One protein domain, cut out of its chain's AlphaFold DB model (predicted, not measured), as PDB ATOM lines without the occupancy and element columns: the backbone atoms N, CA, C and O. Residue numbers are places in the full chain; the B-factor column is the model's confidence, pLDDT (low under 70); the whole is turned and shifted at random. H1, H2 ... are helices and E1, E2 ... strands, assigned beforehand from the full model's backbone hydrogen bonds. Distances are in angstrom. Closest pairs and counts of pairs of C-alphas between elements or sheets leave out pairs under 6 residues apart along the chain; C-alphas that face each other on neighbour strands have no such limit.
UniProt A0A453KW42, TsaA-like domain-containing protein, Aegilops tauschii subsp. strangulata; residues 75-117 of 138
ATOM      1  N   ASN A  75     -39.596 -34.073 -38.032       77.38
ATOM      2  CA  ASN A  75     -40.063 -35.009 -39.038       77.38
ATOM      3  C   ASN A  75     -40.972 -36.068 -38.370       77.38
ATOM      4  O   ASN A  75     -40.579 -36.751 -37.432       77.38
ATOM      5  N   THR A  76     -42.213 -36.194 -38.845       64.69
ATOM      6  CA  THR A  76     -43.306 -36.917 -38.159       64.69
ATOM      7  C   THR A  76     -43.082 -38.423 -37.996       64.69
ATOM      8  O   THR A  76     -43.791 -39.068 -37.230       64.69
ATOM      9  N   ASP A  77     -42.108 -38.987 -38.712       66.12
ATOM     10  CA  ASP A  77     -41.850 -40.429 -38.758       66.12
ATOM     11  C   ASP A  77     -40.562 -40.850 -38.022       66.12
ATOM     12  O   ASP A  77     -40.197 -42.022 -38.084       66.12
ATOM     13  N   LEU A  78     -39.865 -39.937 -37.328       67.31
ATOM     14  CA  LEU A  78     -38.546 -40.218 -36.730       67.31
ATOM     15  C   LEU A  78     -38.557 -41.358 -35.715       67.31
ATOM     16  O   LEU A  78     -37.771 -42.294 -35.843       67.31
ATOM     17  N   ASP A  79     -39.483 -41.328 -34.757       64.69
ATOM     18  CA  ASP A  79     -39.569 -42.363 -33.721       64.69
ATOM     19  C   ASP A  79     -39.870 -43.744 -34.305       64.69
ATOM     20  O   ASP A  79     -39.359 -44.757 -33.828       64.69
ATOM     21  N   LYS A  80     -40.685 -43.798 -35.364       62.72
ATOM     22  CA  LYS A  80     -41.000 -45.045 -36.075       62.72
ATOM     23  C   LYS A  80     -39.803 -45.535 -36.889       62.72
ATOM     24  O   LYS A  80     -39.586 -46.736 -36.991       62.72
ATOM     25  N   MET A  81     -39.022 -44.611 -37.444       63.41
ATOM     26  CA  MET A  81     -37.855 -44.901 -38.270       63.41
ATOM     27  C   MET A  81     -36.647 -45.380 -37.461       63.41
ATOM     28  O   MET A  81     -35.936 -46.261 -37.929       63.41
ATOM     29  N   TRP A  82     -36.427 -44.841 -36.259       65.00
ATOM     30  CA  TRP A  82     -35.301 -45.230 -35.403       65.00
ATOM     31  C   TRP A  82     -35.565 -46.474 -34.556       65.00
ATOM     32  O   TRP A  82     -34.624 -47.208 -34.271       65.00
ATOM     33  N   LYS A  83     -36.823 -46.749 -34.181       65.31
ATOM     34  CA  LYS A  83     -37.169 -47.956 -33.409       65.31
ATOM     35  C   LYS A  83     -37.233 -49.217 -34.269       65.31
ATOM     36  O   LYS A  83     -36.896 -50.289 -33.780       65.31
ATOM     37  N   ASP A  84     -37.656 -49.097 -35.529       66.06
ATOM     38  CA  ASP A  84     -37.720 -50.224 -36.468       66.06
ATOM     39  C   ASP A  84     -37.426 -49.764 -37.915       66.06
ATOM     40  O   ASP A  84     -38.345 -49.538 -38.715       66.06
ATOM     41  N   PRO A  85     -36.136 -49.612 -38.280       62.81
ATOM     42  CA  PRO A  85     -35.732 -49.185 -39.621       62.81
ATOM     43  C   PRO A  85     -36.202 -50.146 -40.720       62.81
ATOM     44  O   PRO A  85     -36.437 -49.718 -41.849       62.81
ATOM     45  N   ALA A  86     -36.359 -51.434 -40.393       60.34
ATOM     46  CA  ALA A  86     -36.750 -52.482 -41.330       60.34
ATOM     47  C   ALA A  86     -38.256 -52.465 -41.649       60.34
ATOM     48  O   ALA A  86     -38.647 -52.828 -42.759       60.34
ATOM     49  N   ARG A  87     -39.112 -52.020 -40.714       55.50
ATOM     50  CA  ARG A  87     -40.566 -51.859 -40.937       55.50
ATOM     51  C   ARG A  87     -41.008 -50.427 -41.228       55.50
ATOM     52  O   ARG A  87     -42.170 -50.210 -41.584       55.50
ATOM     53  N   SER A  88     -40.116 -49.448 -41.109       61.47
ATOM     54  CA  SER A  88     -40.399 -48.057 -41.457       61.47
ATOM     55  C   SER A  88     -40.677 -47.911 -42.957       61.47
ATOM     56  O   SER A  88     -39.781 -47.971 -43.800       61.47
ATOM     57  N   LYS A  89     -41.948 -47.692 -43.320       64.06
ATOM     58  CA  LYS A  89     -42.364 -47.394 -44.700       64.06
ATOM     59  C   LYS A  89     -42.031 -45.946 -45.060       64.06
ATOM     60  O   LYS A  89     -42.928 -45.129 -45.278       64.06
ATOM     61  N   LEU A  90     -40.743 -45.616 -45.151       73.44
ATOM     62  CA  LEU A  90     -40.341 -44.361 -45.773       73.44
ATOM     63  C   LEU A  90     -40.805 -44.362 -47.235       73.44
ATOM     64  O   LEU A  90     -40.550 -45.293 -47.999       73.44
ATOM     65  N   LYS A  91     -41.472 -43.286 -47.652       79.81
ATOM     66  CA  LYS A  91     -41.879 -43.118 -49.049       79.81
ATOM     67  C   LYS A  91     -40.637 -43.012 -49.931       79.81
ATOM     68  O   LYS A  91     -39.856 -42.090 -49.764       79.81
ATOM     69  N   ALA A  92     -40.498 -43.885 -50.928       84.75
ATOM     70  CA  ALA A  92     -39.358 -43.848 -51.851       84.75
ATOM     71  C   ALA A  92     -39.314 -42.584 -52.735       84.75
ATOM     72  O   ALA A  92     -38.253 -42.211 -53.238       84.75
ATOM     73  N   LYS A  93     -40.463 -41.920 -52.942       88.38
ATOM     74  CA  LYS A  93     -40.586 -40.718 -53.776       88.38
ATOM     75  C   LYS A  93     -41.332 -39.591 -53.060       88.38
ATOM     76  O   LYS A  93     -42.283 -39.843 -52.318       88.38
ATOM     77  N   VAL A  94     -40.963 -38.351 -53.366       86.31
ATOM     78  CA  VAL A  94     -41.567 -37.114 -52.846       86.31
ATOM     79  C   VAL A  94     -42.022 -36.203 -53.979       86.31
ATOM     80  O   VAL A  94     -41.450 -36.207 -55.068       86.31
ATOM     81  N   ARG A  95     -43.073 -35.415 -53.734       86.12
ATOM     82  CA  ARG A  95     -43.555 -34.415 -54.692       86.12
ATOM     83  C   ARG A  95     -42.640 -33.194 -54.640       86.12
ATOM     84  O   ARG A  95     -42.493 -32.585 -53.584       86.12
ATOM     85  N   VAL A  96     -42.048 -32.829 -55.775       82.81
ATOM     86  CA  VAL A  96     -41.147 -31.671 -55.867       82.81
ATOM     87  C   VAL A  96     -41.935 -30.473 -56.405       82.81
ATOM     88  O   VAL A  96     -42.556 -30.610 -57.462       82.81
ATOM     89  N   PRO A  97     -41.915 -29.297 -55.741       77.94
ATOM     90  CA  PRO A  97     -42.684 -28.125 -56.177       77.94
ATOM     91  C   PRO A  97     -42.425 -27.723 -57.635       77.94
ATOM     92  O   PRO A  97     -43.349 -27.358 -58.354       77.94
ATOM     93  N   ARG A  98     -41.179 -27.870 -58.098       76.25
ATOM     94  CA  ARG A  98     -40.752 -27.508 -59.458       76.25
ATOM     95  C   ARG A  98     -41.269 -28.444 -60.557       76.25
ATOM     96  O   ARG A  98     -41.244 -28.065 -61.718       76.25
ATOM     97  N   LEU A  99     -41.755 -29.642 -60.217       77.44
ATOM     98  CA  LEU A  99     -42.153 -30.665 -61.197       77.44
ATOM     99  C   LEU A  99     -43.656 -30.676 -61.524       77.44
ATOM    100  O   LEU A  99     -44.158 -31.698 -61.980       77.44
ATOM    101  N   LYS A 100     -44.406 -29.592 -61.261       79.12
ATOM    102  CA  LYS A 100     -45.848 -29.459 -61.593       79.12
ATOM    103  C   LYS A 100     -46.727 -30.673 -61.204       79.12
ATOM    104  O   LYS A 100     -47.713 -30.967 -61.863       79.12
ATOM    105  N   GLY A 101     -46.397 -31.392 -60.125       77.56
ATOM    106  CA  GLY A 101     -47.103 -32.629 -59.732       77.56
ATOM    107  C   GLY A 101     -46.260 -33.902 -59.779       77.56
ATOM    108  O   GLY A 101     -46.616 -34.882 -59.127       77.56
ATOM    109  N   GLY A 102     -45.114 -33.869 -60.461       86.81
ATOM    110  CA  GLY A 102     -44.173 -34.978 -60.540       86.81
ATOM    111  C   GLY A 102     -43.586 -35.386 -59.187       86.81
ATOM    112  O   GLY A 102     -43.390 -34.569 -58.276       86.81
ATOM    113  N   LYS A 103     -43.296 -36.684 -59.067       90.38
ATOM    114  CA  LYS A 103     -42.618 -37.283 -57.915       90.38
ATOM    115  C   LYS A 103     -41.181 -37.638 -58.295       90.38
ATOM    116  O   LYS A 103     -40.959 -38.233 -59.343       90.38
ATOM    117  N   MET A 104     -40.235 -37.334 -57.418       90.25
ATOM    118  CA  MET A 104     -38.812 -37.646 -57.571       90.25
ATOM    119  C   MET A 104     -38.373 -38.578 -56.441       90.25
ATOM    120  O   MET A 104     -38.959 -38.537 -55.359       90.25
ATOM    121  N   GLY A 105     -37.375 -39.432 -56.681       89.00
ATOM    122  CA  GLY A 105     -36.799 -40.274 -55.628       89.00
ATOM    123  C   GLY A 105     -36.278 -39.431 -54.463       89.00
ATOM    124  O   GLY A 105     -35.692 -38.378 -54.695       89.00
ATOM    125  N   VAL A 106     -36.479 -39.878 -53.220       88.62
ATOM    126  CA  VAL A 106     -36.065 -39.130 -52.014       88.62
ATOM    127  C   VAL A 106     -34.591 -38.738 -52.071       88.62
ATOM    128  O   VAL A 106     -34.276 -37.572 -51.854       88.62
ATOM    129  N   LEU A 107     -33.716 -39.677 -52.443       87.38
ATOM    130  CA  LEU A 107     -32.265 -39.463 -52.526       87.38
ATOM    131  C   LEU A 107     -31.840 -38.548 -53.687       87.38
ATOM    132  O   LEU A 107     -30.745 -38.005 -53.662       87.38
ATOM    133  N   ALA A 108     -32.711 -38.340 -54.678       89.81
ATOM    134  CA  ALA A 108     -32.501 -37.388 -55.769       89.81
ATOM    135  C   ALA A 108     -33.034 -35.980 -55.427       89.81
ATOM    136  O   ALA A 108     -33.145 -35.118 -56.296       89.81
ATOM    137  N   THR A 109     -33.416 -35.738 -54.168       87.62
ATOM    138  CA  THR A 109     -33.946 -34.455 -53.691       87.62
ATOM    139  C   THR A 109     -33.342 -34.073 -52.343       87.62
ATOM    140  O   THR A 109     -32.751 -34.897 -51.654       87.62
ATOM    141  N   ARG A 110     -33.565 -32.826 -51.922       86.12
ATOM    142  CA  ARG A 110     -33.209 -32.324 -50.585       86.12
ATOM    143  C   ARG A 110     -34.387 -32.368 -49.601       86.12
ATOM    144  O   ARG A 110     -34.548 -31.496 -48.761       86.12
ATOM    145  N   THR A 111     -35.280 -33.348 -49.741       84.69
ATOM    146  CA  THR A 111     -36.422 -33.488 -48.822       84.69
ATOM    147  C   THR A 111     -35.954 -33.789 -47.391       84.69
ATOM    148  O   THR A 111     -35.033 -34.588 -47.222       84.69
ATOM    149  N   PRO A 112     -36.608 -33.239 -46.348       81.81
ATOM    150  CA  PRO A 112     -36.328 -33.616 -44.961       81.81
ATOM    151  C   PRO A 112     -36.808 -35.041 -44.620       81.81
ATOM    152  O   PRO A 112     -36.324 -35.650 -43.670       81.81
ATOM    153  N   HIS A 113     -37.728 -35.603 -45.415       82.94
ATOM    154  CA  HIS A 113     -38.274 -36.954 -45.239       82.94
ATOM    155  C   HIS A 113     -37.373 -38.019 -45.889       82.94
ATOM    156  O   HIS A 113     -37.561 -38.369 -47.054       82.94
ATOM    157  N   ARG A 114     -36.380 -38.514 -45.146       84.31
ATOM    158  CA  ARG A 114     -35.306 -39.409 -45.629       84.31
ATOM    159  C   ARG A 114     -34.835 -40.355 -44.519       84.31
ATOM    160  O   ARG A 114     -35.096 -40.034 -43.362       84.31
ATOM    161  N   PRO A 115     -34.145 -41.475 -44.842       82.88
ATOM    162  CA  PRO A 115     -33.780 -42.489 -43.844       82.88
ATOM    163  C   PRO A 115     -32.928 -41.916 -42.707       82.88
ATOM    164  O   PRO A 115     -33.169 -42.188 -41.539       82.88
ATOM    165  N   ASN A 116     -31.976 -41.052 -43.066       86.94
ATOM    166  CA  ASN A 116     -31.190 -40.272 -42.120       86.94
ATOM    167  C   ASN A 116     -31.576 -38.800 -42.297       86.94
ATOM    168  O   ASN A 116     -31.174 -38.223 -43.308       86.94
ATOM    169  N   PRO A 117     -32.340 -38.186 -41.384       86.88
ATOM    170  CA  PRO A 117     -32.920 -36.835 -41.496       86.88
ATOM    171  C   PRO A 117     -31.894 -35.699 -41.269       86.88
ATOM    172  O   PRO A 117     -32.157 -34.774 -40.508       86.88
TER     173      PRO A 117
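This is residues 75 to 117 of the 138 residues of the protein "TsaA-like domain-containing protein" of Aegilops tauschii subsp. strangulata (UniProt A0A453KW42). This is a rod with little regular structure: a small hairpin of two short strands, E1 and E2, lies toward one end, with its loop at the tip, and one short helix, H1, lies toward the other. Residues 106 to 117, with no named element, fold back from the hairpin toward the H1 end. The 43 printed residues hold H1, E1 and E2 in that order, a mixed class with 12 residues in named elements. The whole is only just loose, close to compact, with a radius of gyration of the C-alphas of 11.2 A and spans of 35 by 15 by 15 A.

E1 is residues 93 to 95, 7.0 A long, and begins at C-alpha 93 (-40.586, -40.718, -53.776). E2 is residues 103 to 105, 6.9 A. H1 is residues 78 to 83, 8.5 A, from C-alpha 78 (-38.546, -40.218, -36.730).

E1 and E2 form an antiparallel hairpin at 142 degrees; N 94 and O 104 are 2.8 A apart, within hydrogen-bond range. H1 and E2 are apart. In H1 every O i to N i+4 pair is within hydrogen-bond range.

The C-alphas farthest apart, of Lys 83 and Lys 100, are 34.8 A apart. The printed part has no cut and no long link. Residues 76 to 89 have pLDDT under 70.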